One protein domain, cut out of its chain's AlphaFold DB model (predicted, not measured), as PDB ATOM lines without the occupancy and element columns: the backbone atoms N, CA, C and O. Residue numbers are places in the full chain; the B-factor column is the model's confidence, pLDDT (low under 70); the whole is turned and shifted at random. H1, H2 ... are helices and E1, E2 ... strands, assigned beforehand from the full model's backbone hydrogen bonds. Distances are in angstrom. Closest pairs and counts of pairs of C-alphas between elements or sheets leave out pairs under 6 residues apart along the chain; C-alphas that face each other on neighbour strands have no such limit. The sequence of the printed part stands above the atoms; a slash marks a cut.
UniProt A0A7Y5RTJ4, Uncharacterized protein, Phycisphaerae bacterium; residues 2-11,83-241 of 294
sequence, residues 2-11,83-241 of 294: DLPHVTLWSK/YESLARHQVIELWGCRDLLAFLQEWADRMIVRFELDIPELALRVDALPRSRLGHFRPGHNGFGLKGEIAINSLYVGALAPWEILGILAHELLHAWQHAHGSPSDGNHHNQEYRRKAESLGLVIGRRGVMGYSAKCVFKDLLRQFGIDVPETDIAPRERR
ATOM      1  N   ASP A   2     -13.798  63.257  30.158       41.19
ATOM      2  CA  ASP A   2     -12.800  62.496  30.913       41.19
ATOM      3  C   ASP A   2     -13.044  62.635  32.416       41.19
ATOM      4  O   ASP A   2     -12.689  63.638  33.035       41.19
ATOM      5  N   LEU A   3     -13.670  61.625  33.018       38.19
ATOM      6  CA  LEU A   3     -13.568  61.418  34.458       38.19
ATOM      7  C   LEU A   3     -12.301  60.592  34.706       38.19
ATOM      8  O   LEU A   3     -12.204  59.486  34.177       38.19
ATOM      9  N   PRO A   4     -11.334  61.063  35.512       48.78
ATOM     10  CA  PRO A   4     -10.147  60.273  35.814       48.78
ATOM     11  C   PRO A   4     -10.585  58.967  36.493       48.78
ATOM     12  O   PRO A   4     -11.153  58.997  37.592       48.78
ATOM     13  N   HIS A   5     -10.341  57.827  35.831       54.47
ATOM     14  CA  HIS A   5     -10.784  56.472  36.211       54.47
ATOM     15  C   HIS A   5     -10.496  56.102  37.682       54.47
ATOM     16  O   HIS A   5     -11.219  55.303  38.279       54.47
ATOM     17  N   VAL A   6      -9.503  56.741  38.308       53.84
ATOM     18  CA  VAL A   6      -9.167  56.615  39.740       53.84
ATOM     19  C   VAL A   6     -10.346  56.997  40.656       53.84
ATOM     20  O   VAL A   6     -10.597  56.348  41.677       53.84
ATOM     21  N   THR A   7     -11.116  58.022  40.277       59.06
ATOM     22  CA  THR A   7     -12.292  58.484  41.038       59.06
ATOM     23  C   THR A   7     -13.492  57.555  40.870       59.06
ATOM     24  O   THR A   7     -14.250  57.357  41.822       59.06
ATOM     25  N   LEU A   8     -13.633  56.939  39.692       65.06
ATOM     26  CA  LEU A   8     -14.654  55.937  39.407       65.06
ATOM     27  C   LEU A   8     -14.383  54.660  40.211       65.06
ATOM     28  O   LEU A   8     -15.259  54.212  40.943       65.06
ATOM     29  N   TRP A   9     -13.153  54.137  40.191       68.38
ATOM     30  CA  TRP A   9     -12.816  52.909  40.922       68.38
ATOM     31  C   TRP A   9     -13.028  53.025  42.432       68.38
ATOM     32  O   TRP A   9     -13.588  52.135  43.067       68.38
ATOM     33  N   SER A  10     -12.647  54.165  43.008       63.81
ATOM     34  CA  SER A  10     -12.853  54.441  44.432       63.81
ATOM     35  C   SER A  10     -14.338  54.456  44.821       63.81
ATOM     36  O   SER A  10     -14.687  54.090  45.945       63.81
ATOM     37  N   LYS A  11     -15.227  54.854  43.897       66.25
ATOM     38  CA  LYS A  11     -16.684  54.756  44.067       66.25
ATOM     39  C   LYS A  11     -17.166  53.312  43.897       66.25
ATOM     40  O   LYS A  11     -17.886  52.828  44.766       66.25
ATOM     41  N   TYR A  83     -28.691  40.899  23.613       96.81
ATOM     42  CA  TYR A  83     -27.493  41.162  24.408       96.81
ATOM     43  C   TYR A  83     -27.187  42.651  24.496       96.81
ATOM     44  O   TYR A  83     -26.934  43.154  25.587       96.81
ATOM     45  N   GLU A  84     -27.282  43.370  23.382       95.94
ATOM     46  CA  GLU A  84     -27.113  44.819  23.348       95.94
ATOM     47  C   GLU A  84     -28.249  45.511  24.129       95.94
ATOM     48  O   GLU A  84     -28.007  46.428  24.918       95.94
ATOM     49  N   SER A  85     -29.481  44.997  24.032       96.56
ATOM     50  CA  SER A  85     -30.614  45.460  24.841       96.56
ATOM     51  C   SER A  85     -30.381  45.247  26.338       96.56
ATOM     52  O   SER A  85     -30.638  46.158  27.132       96.56
ATOM     53  N   LEU A  86     -29.857  44.081  26.731       96.56
ATOM     54  CA  LEU A  86     -29.478  43.789  28.112       96.56
ATOM     55  C   LEU A  86     -28.356  44.716  28.592       96.56
ATOM     56  O   LEU A  86     -28.493  45.327  29.651       96.56
ATOM     57  N   ALA A  87     -27.270  44.838  27.827       96.62
ATOM     58  CA  ALA A  87     -26.121  45.663  28.182       96.62
ATOM     59  C   ALA A  87     -26.542  47.121  28.399       96.62
ATOM     60  O   ALA A  87     -26.238  47.717  29.435       96.62
ATOM     61  N   ARG A  88     -27.361  47.653  27.482       96.56
ATOM     62  CA  ARG A  88     -27.955  48.987  27.587       96.56
ATOM     63  C   ARG A  88     -28.836  49.132  28.827       96.56
ATOM     64  O   ARG A  88     -28.725  50.129  29.537       96.56
ATOM     65  N   HIS A  89     -29.705  48.161  29.110       96.75
ATOM     66  CA  HIS A  89     -30.550  48.208  30.304       96.75
ATOM     67  C   HIS A  89     -29.706  48.234  31.588       96.75
ATOM     68  O   HIS A  89     -29.931  49.087  32.444       96.75
ATOM     69  N   GLN A  90     -28.673  47.390  31.680       96.50
ATOM     70  CA  GLN A  90     -27.772  47.316  32.838       96.50
ATOM     71  C   GLN A  90     -27.088  48.653  33.167       96.50
ATOM     72  O   GLN A  90     -26.787  48.899  34.336       96.50
ATOM     73  N   VAL A  91     -26.853  49.519  32.174       95.88
ATOM     74  CA  VAL A  91     -26.182  50.820  32.362       95.88
ATOM     75  C   VAL A  91     -27.131  52.015  32.428       95.88
ATOM     76  O   VAL A  91     -26.697  53.115  32.776       95.88
ATOM     77  N   ILE A  92     -28.411  51.847  32.101       95.50
ATOM     78  CA  ILE A  92     -29.433  52.896  32.255       95.50
ATOM     79  C   ILE A  92     -30.156  52.748  33.595       95.50
ATOM     80  O   ILE A  92     -30.456  53.757  34.235       95.50
ATOM     81  N   GLU A  93     -30.389  51.511  34.030       95.50
ATOM     82  CA  GLU A  93     -31.074  51.201  35.281       95.50
ATOM     83  C   GLU A  93     -30.299  51.727  36.502       95.50
ATOM     84  O   GLU A  93     -29.064  51.742  36.531       95.50
ATOM     85  N   LEU A  94     -31.019  52.153  37.544       93.00
ATOM     86  CA  LEU A  94     -30.421  52.681  38.771       93.00
ATOM     87  C   LEU A  94     -30.228  51.568  39.804       93.00
ATOM     88  O   LEU A  94     -31.092  51.298  40.631       93.00
ATOM     89  N   TRP A  95     -29.051  50.947  39.792       93.69
ATOM     90  CA  TRP A  95     -28.702  49.866  40.713       93.69
ATOM     91  C   TRP A  95     -27.199  49.827  41.007       93.69
ATOM     92  O   TRP A  95     -26.386  50.425  40.302       93.69
ATOM     93  N   GLY A  96     -26.810  49.117  42.070       89.81
ATOM     94  CA  GLY A  96     -25.455  49.206  42.626       89.81
ATOM     95  C   GLY A  96     -24.325  48.776  41.682       89.81
ATOM     96  O   GLY A  96     -23.209  49.272  41.792       89.81
ATOM     97  N   CYS A  97     -24.580  47.887  40.722       92.38
ATOM     98  CA  CYS A  97     -23.531  47.426  39.806       92.38
ATOM     99  C   CYS A  97     -23.489  48.186  38.476       92.38
ATOM    100  O   CYS A  97     -22.659  47.845  37.638       92.38
ATOM    101  N   ARG A  98     -24.331  49.212  38.285       94.44
ATOM    102  CA  ARG A  98     -24.456  49.975  37.034       94.44
ATOM    103  C   ARG A  98     -23.107  50.447  36.483       94.44
ATOM    104  O   ARG A  98     -22.714  50.057  35.389       94.44
ATOM    105  N   ASP A  99     -22.382  51.250  37.260       94.25
ATOM    106  CA  ASP A  99     -21.119  51.863  36.830       94.25
ATOM    107  C   ASP A  99     -20.017  50.814  36.603       94.25
ATOM    108  O   ASP A  99     -19.172  50.956  35.720       94.25
ATOM    109  N   LEU A 100     -20.028  49.738  37.396       95.19
ATOM    110  CA  LEU A 100     -19.079  48.639  37.254       95.19
ATOM    111  C   LEU A 100     -19.344  47.852  35.972       95.19
ATOM    112  O   LEU A 100     -18.401  47.499  35.277       95.19
ATOM    113  N   LEU A 101     -20.607  47.562  35.663       96.69
ATOM    114  CA  LEU A 101     -20.962  46.862  34.436       96.69
ATOM    115  C   LEU A 101     -20.713  47.722  33.207       96.69
ATOM    116  O   LEU A 101     -20.168  47.191  32.251       96.69
ATOM    117  N   ALA A 102     -20.990  49.027  33.260       96.75
ATOM    118  CA  ALA A 102     -20.603  49.945  32.191       96.75
ATOM    119  C   ALA A 102     -19.090  49.873  31.920       96.75
ATOM    120  O   ALA A 102     -18.667  49.688  30.783       96.75
ATOM    121  N   PHE A 103     -18.280  49.917  32.985       96.81
ATOM    122  CA  PHE A 103     -16.830  49.758  32.890       96.81
ATOM    123  C   PHE A 103     -16.428  48.394  32.305       96.81
ATOM    124  O   PHE A 103     -15.599  48.330  31.403       96.81
ATOM    125  N   LEU A 104     -17.007  47.291  32.785       98.12
ATOM    126  CA  LEU A 104     -16.680  45.947  32.299       98.12
ATOM    127  C   LEU A 104     -17.103  45.724  30.841       98.12
ATOM    128  O   LEU A 104     -16.353  45.096  30.104       98.12
ATOM    129  N   GLN A 105     -18.266  46.232  30.426       98.19
ATOM    130  CA  GLN A 105     -18.760  46.150  29.048       98.19
ATOM    131  C   GLN A 105     -17.833  46.912  28.093       98.19
ATOM    132  O   GLN A 105     -17.323  46.327  27.143       98.19
ATOM    133  N   GLU A 106     -17.501  48.166  28.415       97.88
ATOM    134  CA  GLU A 106     -16.577  48.986  27.621       97.88
ATOM    135  C   GLU A 106     -15.209  48.307  27.450       97.88
ATOM    136  O   GLU A 106     -14.614  48.302  26.369       97.88
ATOM    137  N   TRP A 107     -14.691  47.705  28.522       98.44
ATOM    138  CA  TRP A 107     -13.429  46.978  28.461       98.44
ATOM    139  C   TRP A 107     -13.532  45.642  27.735       98.44
ATOM    140  O   TRP A 107     -12.571  45.268  27.062       98.44
ATOM    141  N   ALA A 108     -14.661  44.940  27.826       98.44
ATOM    142  CA  ALA A 108     -14.888  43.734  27.045       98.44
ATOM    143  C   ALA A 108     -14.845  44.053  25.548       98.44
ATOM    144  O   ALA A 108     -14.071  43.419  24.835       98.44
ATOM    145  N   ASP A 109     -15.550  45.094  25.101       97.50
ATOM    146  CA  ASP A 109     -15.552  45.527  23.698       97.50
ATOM    147  C   ASP A 109     -14.137  45.861  23.211       97.50
ATOM    148  O   ASP A 109     -13.674  45.359  22.181       97.50
ATOM    149  N   ARG A 110     -13.389  46.643  24.003       97.94
ATOM    150  CA  ARG A 110     -11.986  46.972  23.704       97.94
ATOM    151  C   ARG A 110     -11.119  45.729  23.573       97.94
ATOM    152  O   ARG A 110     -10.312  45.656  22.652       97.94
ATOM    153  N   MET A 111     -11.244  44.776  24.493       98.31
ATOM    154  CA  MET A 111     -10.433  43.559  24.497       98.31
ATOM    155  C   MET A 111     -10.808  42.614  23.357       98.31
ATOM    156  O   MET A 111      -9.912  42.055  22.728       98.31
ATOM    157  N   ILE A 112     -12.100  42.465  23.061       97.88
ATOM    158  CA  ILE A 112     -12.596  41.640  21.955       97.88
ATOM    159  C   ILE A 112     -12.000  42.126  20.636       97.88
ATOM    160  O   ILE A 112     -11.446  41.319  19.887       97.88
ATOM    161  N   VAL A 113     -12.034  43.441  20.396       97.12
ATOM    162  CA  VAL A 113     -11.434  44.051  19.205       97.12
ATOM    163  C   VAL A 113      -9.909  43.949  19.251       97.12
ATOM    164  O   VAL A 113      -9.291  43.443  18.319       97.12
ATOM    165  N   ARG A 114      -9.275  44.398  20.341       97.12
ATOM    166  CA  ARG A 114      -7.810  44.503  20.431       97.12
ATOM    167  C   ARG A 114      -7.098  43.158  20.324       97.12
ATOM    168  O   ARG A 114      -5.957  43.125  19.852       97.12
ATOM    169  N   PHE A 115      -7.712  42.097  20.837       97.12
ATOM    170  CA  PHE A 115      -7.134  40.755  20.875       97.12
ATOM    171  C   PHE A 115      -7.679  39.832  19.784       97.12
ATOM    172  O   PHE A 115      -7.332  38.644  19.783       97.12
ATOM    173  N   GLU A 116      -8.494  40.378  18.875       97.06
ATOM    174  CA  GLU A 116      -9.069  39.661  17.737       97.06
ATOM    175  C   GLU A 116      -9.717  38.356  18.217       97.06
ATOM    176  O   GLU A 116      -9.299  37.250  17.863       97.06
ATOM    177  N   LEU A 117     -10.648  38.489  19.167       97.00
ATOM    178  CA  LEU A 117     -11.304  37.331  19.771       97.00
ATOM    179  C   LEU A 117     -12.446  36.802  18.902       97.00
ATOM    180  O   LEU A 117     -12.713  35.611  18.960       97.00
ATOM    181  N   ASP A 118     -13.105  37.652  18.110       96.44
ATOM    182  CA  ASP A 118     -14.183  37.236  17.195       96.44
ATOM    183  C   ASP A 118     -15.198  36.279  17.858       96.44
ATOM    184  O   ASP A 118     -15.456  35.171  17.395       96.44
ATOM    185  N   ILE A 119     -15.683  36.646  19.045       96.88
ATOM    186  CA  ILE A 119     -16.592  35.801  19.829       96.88
ATOM    187  C   ILE A 119     -18.047  36.205  19.596       96.88
ATOM    188  O   ILE A 119     -18.317  37.388  19.386       96.88
ATOM    189  N   PRO A 120     -19.001  35.258  19.693       95.19
ATOM    190  CA  PRO A 120     -20.416  35.597  19.747       95.19
ATOM    191  C   PRO A 120     -20.723  36.558  20.898       95.19
ATOM    192  O   PRO A 120     -20.031  36.558  21.921       95.19
ATOM    193  N   GLU A 121     -21.808  37.319  20.754       95.00
ATOM    194  CA  GLU A 121     -22.343  38.130  21.845       95.00
ATOM    195  C   GLU A 121     -22.599  37.266  23.089       95.00
ATOM    196  O   GLU A 121     -23.019  36.107  23.001       95.00
ATOM    197  N   LEU A 122     -22.327  37.836  24.261       96.81
ATOM    198  CA  LEU A 122     -22.465  37.159  25.546       96.81
ATOM    199  C   LEU A 122     -23.016  38.112  26.601       96.81
ATOM    200  O   LEU A 122     -22.901  39.332  26.493       96.81
ATOM    201  N   ALA A 123     -23.612  37.549  27.648       97.50
ATOM    202  CA  ALA A 123     -24.094  38.323  28.781       97.50
ATOM    203  C   ALA A 123     -22.966  38.569  29.791       97.50
ATOM    204  O   ALA A 123     -22.324  37.624  30.253       97.50
ATOM    205  N   LEU A 124     -22.759  39.825  30.192       97.88
ATOM    206  CA  LEU A 124     -21.901  40.178  31.324       97.88
ATOM    207  C   LEU A 124     -22.739  40.371  32.586       97.88
ATOM    208  O   LEU A 124     -23.792  41.010  32.567       97.88
ATOM    209  N   ARG A 125     -22.252  39.845  33.709       96.19
ATOM    210  CA  ARG A 125     -22.867  40.044  35.025       96.19
ATOM    211  C   ARG A 125     -21.825  40.178  36.126       96.19
ATOM    212  O   ARG A 125     -20.688  39.722  36.013       96.19
ATOM    213  N   VAL A 126     -22.260  40.755  37.236       95.88
ATOM    214  CA  VAL A 126     -21.509  40.808  38.490       95.88
ATOM    215  C   VAL A 126     -22.325  40.057  39.526       95.88
ATOM    216  O   VAL A 126     -23.511  40.333  39.685       95.88
ATOM    217  N   ASP A 127     -21.717  39.081  40.195       93.19
ATOM    218  CA  ASP A 127     -22.448  38.199  41.105       93.19
ATOM    219  C   ASP A 127     -21.588  37.708  42.272       93.19
ATOM    220  O   ASP A 127     -20.360  37.693  42.196       93.19
ATOM    221  N   ALA A 128     -22.226  37.286  43.360       92.00
ATOM    222  CA  ALA A 128     -21.560  36.645  44.482       92.00
ATOM    223  C   ALA A 128     -21.233  35.183  44.137       92.00
ATOM    224  O   ALA A 128     -22.076  34.293  44.213       92.00
ATOM    225  N   LEU A 129     -19.972  34.922  43.791       92.81
ATOM    226  CA  LEU A 129     -19.483  33.572  43.503       92.81
ATOM    227  C   LEU A 129     -18.687  33.014  44.697       92.81
ATOM    228  O   LEU A 129     -18.198  33.781  45.537       92.81
ATOM    229  N   PRO A 130     -18.476  31.683  44.786       92.69
ATOM    230  CA  PRO A 130     -17.594  31.109  45.797       92.69
ATOM    231  C   PRO A 130     -16.213  31.776  45.793       92.69
ATOM    232  O   PRO A 130     -15.653  32.044  44.733       92.69
ATOM    233  N   ARG A 131     -15.607  31.965  46.974       88.62
ATOM    234  CA  ARG A 131     -14.285  32.622  47.134       88.62
ATOM    235  C   ARG A 131     -13.148  31.949  46.353       88.62
ATOM    236  O   ARG A 131     -12.064  32.491  46.220       88.62
ATOM    237  N   SER A 132     -13.340  30.729  45.868       87.31
ATOM    238  CA  SER A 132     -12.358  30.049  45.024       87.31
ATOM    239  C   SER A 132     -12.406  30.472  43.552       87.31
ATOM    240  O   SER A 132     -11.602  29.970  42.771       87.31
ATOM    241  N   ARG A 133     -13.361  31.322  43.160       89.44
ATOM    242  CA  ARG A 133     -13.669  31.678  41.775       89.44
ATOM    243  C   ARG A 133     -13.705  33.200  41.634       89.44
ATOM    244  O   ARG A 133     -14.568  33.846  42.222       89.44
ATOM    245  N   LEU A 134     -12.753  33.755  40.889       93.19
ATOM    246  CA  LEU A 134     -12.646  35.200  40.644       93.19
ATOM    247  C   LEU A 134     -13.613  35.664  39.545       93.19
ATOM    248  O   LEU A 134     -14.211  36.728  39.656       93.19
ATOM    249  N   GLY A 135     -13.803  34.821  38.536       94.88
ATOM    250  CA  GLY A 135     -14.804  34.945  37.489       94.88
ATOM    251  C   GLY A 135     -15.172  33.561  36.961       94.88
ATOM    252  O   GLY A 135     -14.631  32.551  37.428       94.88
ATOM    253  N   HIS A 136     -16.154  33.498  36.069       94.31
ATOM    254  CA  HIS A 136     -16.334  32.336  35.206       94.31
ATOM    255  C   HIS A 136     -17.027  32.708  33.903       94.31
ATOM    256  O   HIS A 136     -17.952  33.520  33.895       94.31
ATOM    257  N   PHE A 137     -16.637  32.012  32.847       96.31
ATOM    258  CA  PHE A 137     -17.412  31.842  31.637       96.31
ATOM    259  C   PHE A 137     -18.282  30.580  31.728       96.31
ATOM    260  O   PHE A 137     -17.813  29.500  32.100       96.31
ATOM    261  N   ARG A 138     -19.558  30.709  31.369       95.00
ATOM    262  CA  ARG A 138     -20.501  29.605  31.186       95.00
ATOM    263  C   ARG A 138     -20.887  29.521  29.704       95.00
ATOM    264  O   ARG A 138     -21.522  30.453  29.205       95.00
ATOM    265  N   PRO A 139     -20.574  28.411  29.009       93.88
ATOM    266  CA  PRO A 139     -21.096  28.174  27.670       93.88
ATOM    267  C   PRO A 139     -22.578  27.765  27.714       93.88
ATOM    268  O   PRO A 139     -23.088  27.298  28.736       93.88
ATOM    269  N   GLY A 140     -23.269  27.898  26.580       93.75
ATOM    270  CA  GLY A 140     -24.680  27.514  26.447       93.75
ATOM    271  C   GLY A 140     -25.655  28.499  27.101       93.75
ATOM    272  O   GLY A 140     -25.273  29.609  27.461       93.75
ATOM    273  N   HIS A 141     -26.926  28.105  27.213       95.25
ATOM    274  CA  HIS A 141     -27.992  28.981  27.703       95.25
ATOM    275  C   HIS A 141     -28.008  29.100  29.235       95.25
ATOM    276  O   HIS A 141     -27.824  28.109  29.954       95.25
ATOM    277  N   ASN A 142     -28.252  30.310  29.741       93.44
ATOM    278  CA  ASN A 142     -28.593  30.564  31.140       93.44
ATOM    279  C   ASN A 142     -30.117  30.456  31.375       93.44
ATOM    280  O   ASN A 142     -30.874  30.101  30.474       93.44
ATOM    281  N   GLY A 143     -30.572  30.757  32.595       92.81
ATOM    282  CA  GLY A 143     -31.993  30.665  32.967       92.81
ATOM    283  C   GLY A 143     -32.920  31.649  32.240       92.81
ATOM    284  O   GLY A 143     -34.128  31.456  32.265       92.81
ATOM    285  N   PHE A 144     -32.368  32.666  31.574       94.25
ATOM    286  CA  PHE A 144     -33.115  33.608  30.735       94.25
ATOM    287  C   PHE A 144     -33.090  33.231  29.248       94.25
ATOM    288  O   PHE A 144     -33.630  33.961  28.425       94.25
ATOM    289  N   GLY A 145     -32.440  32.121  28.881       95.50
ATOM    290  CA  GLY A 145     -32.271  31.726  27.483       95.50
ATOM    291  C   GLY A 145     -31.163  32.486  26.745       95.50
ATOM    292  O   GLY A 145     -31.065  32.361  25.530       95.50
ATOM    293  N   LEU A 146     -30.301  33.235  27.443       95.62
ATOM    294  CA  LEU A 146     -29.133  33.879  26.833       95.62
ATOM    295  C   LEU A 146     -27.987  32.879  26.722       95.62
ATOM    296  O   LEU A 146     -27.629  32.232  27.709       95.62
ATOM    297  N   LYS A 147     -27.405  32.751  25.530       95.81
ATOM    298  CA  LYS A 147     -26.253  31.887  25.265       95.81
ATOM    299  C   LYS A 147     -24.947  32.606  25.607       95.81
ATOM    300  O   LYS A 147     -24.724  33.701  25.111       95.81
ATOM    301  N   GLY A 148     -24.076  31.968  26.383       96.38
ATOM    302  CA  GLY A 148     -22.791  32.541  26.779       96.38
ATOM    303  C   GLY A 148     -22.946  33.598  27.872       96.38
ATOM    304  O   GLY A 148     -23.620  34.613  27.701       96.38
ATOM    305  N   GLU A 149     -22.310  33.366  29.014       97.44
ATOM    306  CA  GLU A 149     -22.354  34.281  30.154       97.44
ATOM    307  C   GLU A 149     -20.970  34.390  30.791       97.44
ATOM    308  O   GLU A 149     -20.327  33.376  31.058       97.44
ATOM    309  N   ILE A 150     -20.517  35.614  31.060       98.12
ATOM    310  CA  ILE A 150     -19.350  35.895  31.892       98.12
ATOM    311  C   ILE A 150     -19.831  36.552  33.180       98.12
ATOM    312  O   ILE A 150     -20.474  37.603  33.158       98.12
ATOM    313  N   ALA A 151     -19.468  35.962  34.316       97.50
ATOM    314  CA  ALA A 151     -19.712  36.550  35.625       97.50
ATOM    315  C   ALA A 151     -18.405  36.925  36.322       97.50
ATOM    316  O   ALA A 151     -17.533  36.074  36.517       97.50
ATOM    317  N   ILE A 152     -18.311  38.171  36.783       97.88
ATOM    318  CA  ILE A 152     -17.233  38.653  37.654       97.88
ATOM    319  C   ILE A 152     -17.680  38.551  39.114       97.88
ATOM    320  O   ILE A 152     -18.787  38.963  39.466       97.88
ATOM    321  N   ASN A 153     -16.826  37.999  39.981       96.75
ATOM    322  CA  ASN A 153     -17.167  37.826  41.388       96.75
ATOM    323  C   ASN A 153     -17.128  39.164  42.140       96.75
ATOM    324  O   ASN A 153     -16.063  39.758  42.337       96.75
ATOM    325  N   SER A 154     -18.288  39.587  42.634       94.88
ATOM    326  CA  SER A 154     -18.484  40.823  43.390       94.88
ATOM    327  C   SER A 154     -17.557  40.929  44.609       94.88
ATOM    328  O   SER A 154     -17.045  42.007  44.905       94.88
ATOM    329  N   LEU A 155     -17.217  39.803  45.253       92.50
ATOM    330  CA  LEU A 155     -16.335  39.764  46.426       92.50
ATOM    331  C   LEU A 155     -14.941  40.369  46.194       92.50
ATOM    332  O   LEU A 155     -14.271  40.724  47.165       92.50
ATOM    333  N   TYR A 156     -14.488  40.457  44.941       92.00
ATOM    334  CA  TYR A 156     -13.139  40.909  44.598       92.00
ATOM    335  C   TYR A 156     -13.077  42.324  44.031       92.00
ATOM    336  O   TYR A 156     -12.005  42.920  44.047       92.00
ATOM    337  N   VAL A 157     -14.200  42.897  43.595       88.81
ATOM    338  CA  VAL A 157     -14.227  44.211  42.929       88.81
ATOM    339  C   VAL A 157     -13.681  45.322  43.831       88.81
ATOM    340  O   VAL A 157     -12.942  46.181  43.371       88.81
ATOM    341  N   GLY A 158     -13.991  45.292  45.130       86.62
ATOM    342  CA  GLY A 158     -13.444  46.255  46.096       86.62
ATOM    343  C   GLY A 158     -12.105  45.852  46.721       86.62
ATOM    344  O   GLY A 158     -11.540  46.628  47.489       86.62
ATOM    345  N   ALA A 159     -11.625  44.637  46.444       89.25
ATOM    346  CA  ALA A 159     -10.420  44.068  47.050       89.25
ATOM    347  C   ALA A 159      -9.212  44.055  46.102       89.25
ATOM    348  O   ALA A 159      -8.084  43.920  46.570       89.25
ATOM    349  N   LEU A 160      -9.452  44.160  44.796       91.31
ATOM    350  CA  LEU A 160      -8.437  44.133  43.753       91.31
ATOM    351  C   LEU A 160      -8.317  45.497  43.065       91.31
ATOM    352  O   LEU A 160      -9.245  46.311  43.071       91.31
ATOM    353  N   ALA A 161      -7.160  45.742  42.461       93.38
ATOM    354  CA  ALA A 161      -6.959  46.895  41.597       93.38
ATOM    355  C   ALA A 161      -7.781  46.751  40.294       93.38
ATOM    356  O   ALA A 161      -8.070  45.625  39.874       93.38
ATOM    357  N   PRO A 162      -8.119  47.859  39.601       94.50
ATOM    358  CA  PRO A 162      -8.899  47.795  38.364       94.50
ATOM    359  C   PRO A 162      -8.274  46.865  37.322       94.50
ATOM    360  O   PRO A 162      -8.965  46.056  36.712       94.50
ATOM    361  N   TRP A 163      -6.950  46.929  37.159       95.31
ATOM    362  CA  TRP A 163      -6.234  46.109  36.185       95.31
ATOM    363  C   TRP A 163      -6.317  44.605  36.483       95.31
ATOM    364  O   TRP A 163      -6.331  43.802  35.554       95.31
ATOM    365  N   GLU A 164      -6.414  44.209  37.756       94.88
ATOM    366  CA  GLU A 164      -6.579  42.805  38.145       94.88
ATOM    367  C   GLU A 164      -7.978  42.299  37.781       94.88
ATOM    368  O   GLU A 164      -8.121  41.180  37.289       94.88
ATOM    369  N   ILE A 165      -9.005  43.135  37.973       96.50
ATOM    370  CA  ILE A 165     -10.388  42.831  37.577       96.50
ATOM    371  C   ILE A 165     -10.507  42.724  36.057       96.50
ATOM    372  O   ILE A 165     -11.114  41.782  35.550       96.50
ATOM    373  N   LEU A 166      -9.857  43.626  35.325       97.50
ATOM    374  CA  LEU A 166      -9.761  43.555  33.869       97.50
ATOM    375  C   LEU A 166      -8.988  42.321  33.388       97.50
ATOM    376  O   LEU A 166      -9.319  41.752  32.353       97.50
ATOM    377  N   GLY A 167      -7.999  41.857  34.151       96.19
ATOM    378  CA  GLY A 167      -7.303  40.610  33.856       96.19
ATOM    379  C   GLY A 167      -8.190  39.380  34.043       96.19
ATOM    380  O   GLY A 167      -8.139  38.459  33.233       96.19
ATOM    381  N   ILE A 168      -9.054  39.381  35.064       96.12
ATOM    382  CA  ILE A 168     -10.085  38.345  35.237       96.12
ATOM    383  C   ILE A 168     -11.064  38.382  34.057       96.12
ATOM    384  O   ILE A 168     -11.357  37.338  33.487       96.12
ATOM    385  N   LEU A 169     -11.521  39.563  33.636       98.19
ATOM    386  CA  LEU A 169     -12.380  39.693  32.456       98.19
ATOM    387  C   LEU A 169     -11.704  39.133  31.193       98.19
ATOM    388  O   LEU A 169     -12.304  38.322  30.494       98.19
ATOM    389  N   ALA A 170     -10.443  39.494  30.935       97.75
ATOM    390  CA  ALA A 170      -9.673  38.966  29.808       97.75
ATOM    391  C   ALA A 170      -9.540  37.433  29.860       97.75
ATOM    392  O   ALA A 170      -9.648  36.765  28.833       97.75
ATOM    393  N   HIS A 171      -9.345  36.867  31.054       95.88
ATOM    394  CA  HIS A 171      -9.288  35.423  31.272       95.88
ATOM    395  C   HIS A 171     -10.591  34.718  30.867       95.88
ATOM    396  O   HIS A 171     -10.552  33.707  30.162       95.88
ATOM    397  N   GLU A 172     -11.743  35.264  31.264       97.38
ATOM    398  CA  GLU A 172     -13.046  34.691  30.907       97.38
ATOM    399  C   GLU A 172     -13.398  34.915  29.426       97.38
ATOM    400  O   GLU A 172     -13.964  34.029  28.785       97.38
ATOM    401  N   LEU A 173     -12.995  36.043  28.832       98.19
ATOM    402  CA  LEU A 173     -13.131  36.277  27.387       98.19
ATOM    403  C   LEU A 173     -12.293  35.287  26.566       98.19
ATOM    404  O   LEU A 173     -12.737  34.823  25.517       98.19
ATOM    405  N   LEU A 174     -11.112  34.898  27.053       97.25
ATOM    406  CA  LEU A 174     -10.323  33.832  26.431       97.25
ATOM    407  C   LEU A 174     -11.015  32.467  26.510       97.25
ATOM    408  O   LEU A 174     -10.866  31.660  25.594       97.25
ATOM    409  N   HIS A 175     -11.783  32.198  27.571       96.00
ATOM    410  CA  HIS A 175     -12.611  30.994  27.627       96.00
ATOM    411  C   HIS A 175     -13.731  31.034  26.584       96.00
ATOM    412  O   HIS A 175     -13.956  30.027  25.911       96.00
ATOM    413  N   ALA A 176     -14.377  32.188  26.397       97.44
ATOM    414  CA  ALA A 176     -15.360  32.377  25.331       97.44
ATOM    415  C   ALA A 176     -14.734  32.185  23.938       97.44
ATOM    416  O   ALA A 176     -15.285  31.451  23.118       97.44
ATOM    417  N   TRP A 177     -13.544  32.752  23.701       97.94
ATOM    418  CA  TRP A 177     -12.779  32.559  22.462       97.94
ATOM    419  C   TRP A 177     -12.469  31.089  22.203       97.94
ATOM    420  O   TRP A 177     -12.748  30.585  21.119       97.94
ATOM    421  N   GLN A 178     -11.948  30.374  23.203       96.75
ATOM    422  CA  GLN A 178     -11.635  28.962  23.025       96.75
ATOM    423  C   GLN A 178     -12.896  28.130  22.772       96.75
ATOM    424  O   GLN A 178     -12.847  27.167  22.016       96.75
ATOM    425  N   HIS A 179     -14.024  28.478  23.389       96.19
ATOM    426  CA  HIS A 179     -15.281  27.787  23.124       96.19
ATOM    427  C   HIS A 179     -15.797  28.025  21.697       96.19
ATOM    428  O   HIS A 179     -16.378  27.114  21.114       96.19
ATOM    429  N   ALA A 180     -15.586  29.221  21.143       96.12
ATOM    430  CA  ALA A 180     -16.006  29.564  19.787       96.12
ATOM    431  C   ALA A 180     -15.091  28.963  18.704       96.12
ATOM    432  O   ALA A 180     -15.588  28.506  17.679       96.12
ATOM    433  N   HIS A 181     -13.775  28.942  18.940       96.56
ATOM    434  CA  HIS A 181     -12.772  28.681  17.894       96.56
ATOM    435  C   HIS A 181     -11.864  27.482  18.150       96.56
ATOM    436  O   HIS A 181     -11.096  27.097  17.272       96.56
ATOM    437  N   GLY A 182     -11.897  26.925  19.356       94.56
ATOM    438  CA  GLY A 182     -10.924  25.948  19.817       94.56
ATOM    439  C   GLY A 182     -11.551  24.691  20.400       94.56
ATOM    440  O   GLY A 182     -12.701  24.340  20.146       94.56
ATOM    441  N   SER A 183     -10.758  23.981  21.197       93.25
ATOM    442  CA  SER A 183     -11.153  22.744  21.872       93.25
ATOM    443  C   SER A 183     -10.952  22.891  23.379       93.25
ATOM    444  O   SER A 183      -9.859  22.603  23.880       93.25
ATOM    445  N   PRO A 184     -11.966  23.362  24.128       91.31
ATOM    446  CA  PRO A 184     -11.895  23.462  25.581       91.31
ATOM    447  C   PRO A 184     -11.565  22.117  26.234       91.31
ATOM    448  O   PRO A 184     -11.928  21.055  25.735       91.31
ATOM    449  N   SER A 185     -10.872  22.157  27.371       86.12
ATOM    450  CA  SER A 185     -10.697  20.958  28.204       86.12
ATOM    451  C   SER A 185     -11.904  20.742  29.107       86.12
ATOM    452  O   SER A 185     -12.563  21.708  29.489       86.12
ATOM    453  N   ASP A 186     -12.117  19.504  29.552       73.88
ATOM    454  CA  ASP A 186     -13.087  19.230  30.611       73.88
ATOM    455  C   ASP A 186     -12.653  19.886  31.936       73.88
ATOM    456  O   ASP A 186     -11.529  19.711  32.424       73.88
ATOM    457  N   GLY A 187     -13.569  20.641  32.545       70.69
ATOM    458  CA  GLY A 187     -13.354  21.335  33.816       70.69
ATOM    459  C   GLY A 187     -12.401  22.540  33.736       70.69
ATOM    460  O   GLY A 187     -12.178  23.129  32.688       70.69
ATOM    461  N   ASN A 188     -11.818  22.934  34.877       67.19
ATOM    462  CA  ASN A 188     -11.009  24.164  35.005       67.19
ATOM    463  C   ASN A 188      -9.551  24.020  34.498       67.19
ATOM    464  O   ASN A 188      -8.617  24.547  35.118       67.19
ATOM    465  N   HIS A 189      -9.314  23.238  33.444       78.12
ATOM    466  CA  HIS A 189      -7.971  23.027  32.902       78.12
ATOM    467  C   HIS A 189      -7.686  23.939  31.706       78.12
ATOM    468  O   HIS A 189      -8.473  24.020  30.772       78.12
ATOM    469  N   HIS A 190      -6.509  24.565  31.707       88.69
ATOM    470  CA  HIS A 190      -6.037  25.388  30.593       88.69
ATOM    471  C   HIS A 190      -5.074  24.567  29.737       88.69
ATOM    472  O   HIS A 190      -3.889  24.416  30.079       88.69
ATOM    473  N   ASN A 191      -5.584  24.004  28.640       91.19
ATOM    474  CA  ASN A 191      -4.762  23.249  27.697       91.19
ATOM    475  C   ASN A 191      -3.752  24.145  26.962       91.19
ATOM    476  O   ASN A 191      -3.545  25.318  27.272       91.19
ATOM    477  N   GLN A 192      -3.013  23.541  26.035       91.56
ATOM    478  CA  GLN A 192      -1.962  24.235  25.306       91.56
ATOM    479  C   GLN A 192      -2.504  25.340  24.390       91.56
ATOM    480  O   GLN A 192      -1.874  26.387  24.314       91.56
ATOM    481  N   GLU A 193      -3.645  25.131  23.736       94.38
ATOM    482  CA  GLU A 193      -4.265  26.123  22.851       94.38
ATOM    483  C   GLU A 193      -4.639  27.395  23.615       94.38
ATOM    484  O   GLU A 193      -4.171  28.479  23.268       94.38
ATOM    485  N   TYR A 194      -5.375  27.243  24.719       94.69
ATOM    486  CA  TYR A 194      -5.727  28.357  25.594       94.69
ATOM    487  C   TYR A 194      -4.479  29.117  26.050       94.69
ATOM    488  O   TYR A 194      -4.411  30.340  25.956       94.69
ATOM    489  N   ARG A 195      -3.457  28.390  26.526       93.31
ATOM    490  CA  ARG A 195      -2.225  29.009  27.033       93.31
ATOM    491  C   ARG A 195      -1.443  29.744  25.950       93.31
ATOM    492  O   ARG A 195      -0.893  30.791  26.252       93.31
ATOM    493  N   ARG A 196      -1.427  29.250  24.708       94.38
ATOM    494  CA  ARG A 196      -0.784  29.943  23.579       94.38
ATOM    495  C   ARG A 196      -1.483  31.260  23.253       94.38
ATOM    496  O   ARG A 196      -0.803  32.267  23.081       94.38
ATOM    497  N   LYS A 197      -2.821  31.276  23.212       96.00
ATOM    498  CA  LYS A 197      -3.567  32.529  23.013       96.00
ATOM    499  C   LYS A 197      -3.369  33.467  24.206       96.00
ATOM    500  O   LYS A 197      -3.066  34.634  24.015       96.00
ATOM    501  N   ALA A 198      -3.432  32.965  25.438       95.25
ATOM    502  CA  ALA A 198      -3.126  33.761  26.626       95.25
ATOM    503  C   ALA A 198      -1.720  34.391  26.570       95.25
ATOM    504  O   ALA A 198      -1.574  35.588  26.817       95.25
ATOM    505  N   GLU A 199      -0.702  33.624  26.172       93.88
ATOM    506  CA  GLU A 199       0.670  34.114  25.995       93.88
ATOM    507  C   GLU A 199       0.773  35.183  24.903       93.88
ATOM    508  O   GLU A 199       1.514  36.146  25.091       93.88
ATOM    509  N   SER A 200       0.001  35.102  23.810       94.19
ATOM    510  CA  SER A 200      -0.005  36.167  22.794       94.19
ATOM    511  C   SER A 200      -0.614  37.479  23.306       94.19
ATOM    512  O   SER A 200      -0.308  38.547  22.782       94.19
ATOM    513  N   LEU A 201      -1.447  37.417  24.351       93.31
ATOM    514  CA  LEU A 201      -1.934  38.587  25.093       93.31
ATOM    515  C   LEU A 201      -0.934  39.037  26.188       93.31
ATOM    516  O   LEU A 201      -1.088  40.105  26.784       93.31
ATOM    517  N   GLY A 202       0.095  38.219  26.442       88.94
ATOM    518  CA  GLY A 202       1.070  38.290  27.532       88.94
ATOM    519  C   GLY A 202       0.483  38.043  28.923       88.94
ATOM    520  O   GLY A 202       0.972  38.578  29.925       88.94
ATOM    521  N   LEU A 203      -0.559  37.210  28.972       91.88
ATOM    522  CA  LEU A 203      -1.051  36.556  30.178       91.88
ATOM    523  C   LEU A 203      -0.292  35.237  30.369       91.88
ATOM    524  O   LEU A 203      -0.333  34.340  29.529       91.88
ATOM    525  N   VAL A 204       0.376  35.091  31.509       89.38
ATOM    526  CA  VAL A 204       1.108  33.872  31.862       89.38
ATOM    527  C   VAL A 204       0.171  32.969  32.651       89.38
ATOM    528  O   VAL A 204      -0.061  33.193  33.837       89.38
ATOM    529  N   ILE A 205      -0.400  31.948  32.009       85.19
ATOM    530  CA  ILE A 205      -1.416  31.094  32.642       85.19
ATOM    531  C   ILE A 205      -0.868  29.692  32.900       85.19
ATOM    532  O   ILE A 205      -0.543  28.923  31.994       85.19
ATOM    533  N   GLY A 206      -0.794  29.326  34.180       76.69
ATOM    534  CA  GLY A 206      -0.451  27.969  34.586       76.69
ATOM    535  C   GLY A 206      -1.576  26.977  34.269       76.69
ATOM    536  O   GLY A 206      -2.753  27.326  34.261       76.69
ATOM    537  N   ARG A 207      -1.243  25.685  34.128       67.19
ATOM    538  CA  ARG A 207      -2.201  24.596  33.803       67.19
ATOM    539  C   ARG A 207      -3.470  24.537  34.674       67.19
ATOM    540  O   ARG A 207      -4.456  23.930  34.280       67.19
ATOM    541  N   ARG A 208      -3.432  25.101  35.885       66.38
ATOM    542  CA  ARG A 208      -4.524  25.084  36.877       66.38
ATOM    543  C   ARG A 208      -5.206  26.449  37.070       66.38
ATOM    544  O   ARG A 208      -5.861  26.639  38.089       66.38
ATOM    545  N   GLY A 209      -5.013  27.389  36.141       68.00
ATOM    546  CA  GLY A 209      -5.723  28.677  36.131       68.00
ATOM    547  C   GLY A 209      -5.160  29.737  37.059       68.00
ATOM    548  O   GLY A 209      -5.863  30.657  37.452       68.00
ATOM    549  N   VAL A 210      -3.890  29.607  37.441       76.56
ATOM    550  CA  VAL A 210      -3.202  30.706  38.112       76.56
ATOM    551  C   VAL A 210      -2.674  31.639  37.033       76.56
ATOM    552  O   VAL A 210      -1.909  31.201  36.172       76.56
ATOM    553  N   MET A 211      -3.090  32.897  37.107       85.25
ATOM    554  CA  MET A 211      -2.723  33.945  36.169       85.25
ATOM    555  C   MET A 211      -1.547  34.770  36.698       85.25
ATOM    556  O   MET A 211      -1.500  35.132  37.876       85.25
ATOM    557  N   GLY A 212      -0.610  35.045  35.803       88.56
ATOM    558  CA  GLY A 212       0.447  36.039  35.903       88.56
ATOM    559  C   GLY A 212       0.469  36.894  34.635       88.56
ATOM    560  O   GLY A 212      -0.336  36.693  33.726       88.56
ATOM    561  N   TYR A 213       1.395  37.843  34.567       91.44
ATOM    562  CA  TYR A 213       1.485  38.818  33.484       91.44
ATOM    563  C   TYR A 213       2.940  39.122  33.175       91.44
ATOM    564  O   TYR A 213       3.715  39.395  34.092       91.44
ATOM    565  N   SER A 214       3.291  39.153  31.896       89.56
ATOM    566  CA  SER A 214       4.604  39.647  31.491       89.56
ATOM    567  C   SER A 214       4.724  41.162  31.734       89.56
ATOM    568  O   SER A 214       3.729  41.891  31.770       89.56
ATOM    569  N   ALA A 215       5.942  41.655  31.936       84.69
ATOM    570  CA  ALA A 215       6.283  43.065  32.126       84.69
ATOM    571  C   ALA A 215       5.813  43.907  30.933       84.69
ATOM    572  O   ALA A 215       5.114  44.915  31.077       84.69
ATOM    573  N   LYS A 216       6.154  43.416  29.739       86.50
ATOM    574  CA  LYS A 216       5.745  43.954  28.446       86.50
ATOM    575  C   LYS A 216       4.725  43.005  27.839       86.50
ATOM    576  O   LYS A 216       5.079  41.903  27.425       86.50
ATOM    577  N   CYS A 217       3.465  43.414  27.825       91.56
ATOM    578  CA  CYS A 217       2.414  42.659  27.168       91.56
ATOM    579  C   CYS A 217       1.335  43.570  26.605       91.56
ATOM    580  O   CYS A 217       1.000  44.594  27.199       91.56
ATOM    581  N   VAL A 218       0.730  43.126  25.502       95.44
ATOM    582  CA  VAL A 218      -0.329  43.868  24.809       95.44
ATOM    583  C   VAL A 218      -1.538  44.134  25.703       95.44
ATOM    584  O   VAL A 218      -2.210  45.145  25.518       95.44
ATOM    585  N   PHE A 219      -1.795  43.275  26.698       96.62
ATOM    586  CA  PHE A 219      -2.810  43.522  27.717       96.62
ATOM    587  C   PHE A 219      -2.489  44.770  28.547       96.62
ATOM    588  O   PHE A 219      -3.288  45.702  28.582       96.62
ATOM    589  N   LYS A 220      -1.306  44.833  29.171       95.25
ATOM    590  CA  LYS A 220      -0.894  46.002  29.962       95.25
ATOM    591  C   LYS A 220      -0.758  47.254  29.100       95.25
ATOM    592  O   LYS A 220      -1.104  48.335  29.562       95.25
ATOM    593  N   ASP A 221      -0.294  47.121  27.862       95.56
ATOM    594  CA  ASP A 221      -0.156  48.254  26.945       95.56
ATOM    595  C   ASP A 221      -1.521  48.844  26.575       95.56
ATOM    596  O   ASP A 221      -1.688  50.062  26.609       95.56
ATOM    597  N   LEU A 222      -2.522  47.989  26.327       96.94
ATOM    598  CA  LEU A 222      -3.908  48.423  26.153       96.94
ATOM    599  C   LEU A 222      -4.417  49.144  27.410       96.94
ATOM    600  O   LEU A 222      -5.019  50.207  27.303       96.94
ATOM    601  N   LEU A 223      -4.161  48.602  28.604       96.69
ATOM    602  CA  LEU A 223      -4.578  49.238  29.857       96.69
ATOM    603  C   LEU A 223      -3.964  50.639  30.026       96.69
ATOM    604  O   LEU A 223      -4.685  51.603  30.296       96.69
ATOM    605  N   ARG A 224      -2.655  50.773  29.787       95.38
ATOM    606  CA  ARG A 224      -1.928  52.052  29.864       95.38
ATOM    607  C   ARG A 224      -2.436  53.073  28.856       95.38
ATOM    608  O   ARG A 224      -2.556  54.246  29.202       95.38
ATOM    609  N   GLN A 225      -2.757  52.640  27.637       96.12
ATOM    610  CA  GLN A 225      -3.278  53.513  26.581       96.12
ATOM    611  C   GLN A 225      -4.537  54.273  27.026       96.12
ATOM    612  O   GLN A 225      -4.727  55.418  26.626       96.12
ATOM    613  N   PHE A 226      -5.364  53.662  27.877       95.94
ATOM    614  CA  PHE A 226      -6.579  54.268  28.430       95.94
ATOM    615  C   PHE A 226      -6.415  54.709  29.897       95.94
ATOM    616  O   PHE A 226      -7.395  54.865  30.622       95.94
ATOM    617  N   GLY A 227      -5.176  54.921  30.352       94.69
ATOM    618  CA  GLY A 227      -4.886  55.526  31.654       94.69
ATOM    619  C   GLY A 227      -5.121  54.622  32.867       94.69
ATOM    620  O   GLY A 227      -5.251  55.129  33.982       94.69
ATOM    621  N   ILE A 228      -5.182  53.299  32.687       94.69
ATOM    622  CA  ILE A 228      -5.189  52.354  33.808       94.69
ATOM    623  C   ILE A 228      -3.749  52.096  34.248       94.69
ATOM    624  O   ILE A 228      -2.919  51.626  33.468       94.69
ATOM    625  N   ASP A 229      -3.470  52.384  35.519       93.19
ATOM    626  CA  ASP A 229      -2.176  52.109  36.135       93.19
ATOM    627  C   ASP A 229      -1.951  50.596  36.289       93.19
ATOM    628  O   ASP A 229      -2.824  49.862  36.770       93.19
ATOM    629  N   VAL A 230      -0.780  50.131  35.855       94.12
ATOM    630  CA  VAL A 230      -0.401  48.714  35.830       94.12
ATOM    631  C   VAL A 230       1.074  48.540  36.196       94.12
ATOM    632  O   VAL A 230       1.918  49.287  35.694       94.12
ATOM    633  N   PRO A 231       1.434  47.506  36.978       92.81
ATOM    634  CA  PRO A 231       2.830  47.255  37.320       92.81
ATOM    635  C   PRO A 231       3.706  47.005  36.086       92.81
ATOM    636  O   PRO A 231       3.365  46.208  35.202       92.81
ATOM    637  N   GLU A 232       4.873  47.647  36.053       90.81
ATOM    638  CA  GLU A 232       5.859  47.494  34.976       90.81
ATOM    639  C   GLU A 232       6.570  46.143  34.998       90.81
ATOM    640  O   GLU A 232       7.000  45.657  33.957       90.81
ATOM    641  N   THR A 233       6.668  45.513  36.166       91.50
ATOM    642  CA  THR A 233       7.397  44.258  36.339       91.50
ATOM    643  C   THR A 233       6.594  43.051  35.871       91.50
ATOM    644  O   THR A 233       5.360  43.083  35.760       91.50
ATOM    645  N   ASP A 234       7.301  41.944  35.651       89.69
ATOM    646  CA  ASP A 234       6.669  40.636  35.552       89.69
ATOM    647  C   ASP A 234       5.911  40.333  36.846       89.69
ATOM    648  O   ASP A 234       6.360  40.629  37.958       89.69
ATOM    649  N   ILE A 235       4.740  39.733  36.690       87.94
ATOM    650  CA  ILE A 235       3.912  39.257  37.786       87.94
ATOM    651  C   ILE A 235       3.815  37.754  37.602       87.94
ATOM    652  O   ILE A 235       3.099  37.267  36.727       87.94
ATOM    653  N   ALA A 236       4.559  37.007  38.411       84.56
ATOM    654  CA  ALA A 236       4.500  35.558  38.361       84.56
ATOM    655  C   ALA A 236       3.096  35.061  38.760       84.56
ATOM    656  O   ALA A 236       2.460  35.645  39.648       84.56
ATOM    657  N   PRO A 237       2.611  33.957  38.166       82.50
ATOM    658  CA  PRO A 237       1.416  33.286  38.655       82.50
ATOM    659  C   PRO A 237       1.578  32.954  40.143       82.50
ATOM    660  O   PRO A 237       2.542  32.293  40.527       82.50
ATOM    661  N   ARG A 238       0.633  33.380  40.992       70.69
ATOM    662  CA  ARG A 238       0.662  33.052  42.427       70.69
ATOM    663  C   ARG A 238       0.736  31.542  42.653       70.69
ATOM    664  O   ARG A 238      -0.229  30.816  42.402       70.69
ATOM    665  N   GLU A 239       1.847  31.063  43.203       60.16
ATOM    666  CA  GLU A 239       1.957  29.661  43.584       60.16
ATOM    667  C   GLU A 239       0.813  29.288  44.531       60.16
ATOM    668  O   GLU A 239       0.568  29.928  45.561       60.16
ATOM    669  N   ARG A 240       0.063  28.239  44.178       58.28
ATOM    670  CA  ARG A 240      -0.879  27.663  45.135       58.28
ATOM    671  C   ARG A 240      -0.059  27.154  46.310       58.28
ATOM    672  O   ARG A 240       0.868  26.373  46.104       58.28
ATOM    673  N   ARG A 241      -0.477  27.511  47.530       57.41
ATOM    674  CA  ARG A 241       0.003  26.846  48.747       57.41
ATOM    675  C   ARG A 241      -0.024  25.341  48.506       57.41
ATOM    676  O   ARG A 241      -1.036  24.821  48.015       57.41
TER     677      ARG A 241
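This is residues 2 to 11 and 83 to 241 of the 294 residues of an uncharacterized protein of Phycisphaerae bacterium (UniProt A0A7Y5RTJ4). What does the model look like at first sight? The long helix H5 runs through the core, with the three-stranded, strongly twisted sheet E1 E3 E2 on one side of it and the small hairpin of E4 and E5, with H6 packed on it, on the other. H3 crosses H5 and packs on it, while H2 folds back along H3 near the edge strand E1. What is it built of? The printed part has 169 residues, with seven named helices and five named strands in the order H1 H2 H3 E1 E2 E3 H4 H5 H6 E4 E5 H7; the class is mixed, helices and strands, the larger sheet is mixed and the smaller antiparallel. How large is it? It is compact, with a radius of gyration of the C-alphas of 15.4 A and spans of 41 by 37 by 32 A.

Where do the first elements lie? H1, residues 5 to 11, begins at C-alpha 5 (-10.784, 56.472, 36.211). H2 is residues 83 to 92, and H3, residues 98 to 114, is 24.1 A long. Which strands follow? E1 is residues 123 to 127, E2 residues 135 to 141, 17.5 A long, and E3 residues 147 to 153, 19.4 A long. What comes after them? H4 is residues 154 to 157, and H5, residues 162 to 181, is 28.3 A long. H6 is residues 192 to 200, E4 203 to 205, E5 211 to 213, and H7, 218 to 225, ends at C-alpha 225 (-3.278, 53.513, 26.581).

How is the larger sheet paired? E1 and E3 are parallel, with N 125 and O 150 at 2.9 A; E3 and E2 form an antiparallel hairpin, with N 138 and O 149 at 2.8 A. H3 and H5 on one face make two layers, helices over a sheet; H5 runs along the strands at a height over the sheet of 9.0 A. What touches H5? H3 does at a steep tilt of 53 degrees, closest C-alphas Met 111 and Ala 170, 7.1 A; H6 does at 46 degrees, also steep, closest C-alphas Gln 178 and Tyr 194, 6.5 A. Where are the others? H2 and H3 touch as a helical hairpin, closest C-alphas Val 91 and Arg 98, 5.1 A; H4 only grazes the sheet; H1 and H7 are each close to H5 but not clearly touching, at 6.9 A for the C-alphas of Trp 9 and Pro 162 and 7.3 A for those of Trp 163 and Leu 223. E4 and E5 form a hairpin, with N 204 and O 212 at 2.8 A. What do the helix backbones show? In H1, H2, H3, H5, H6 and H7 every O i to N i+4 pair is within hydrogen-bond range; H4 is too short for one.

Is anything missing? Residues 12 to 82 are not printed, and C-alphas 11 and 83 across the cut are 26.2 A apart. Which links are long? None of the links that are printed whole is long, but residues 226 to 241 hold no named element. Where is confidence low? The pLDDT is under 70 at residues 2 to 11, 188, 207 to 209 and 239 to 241.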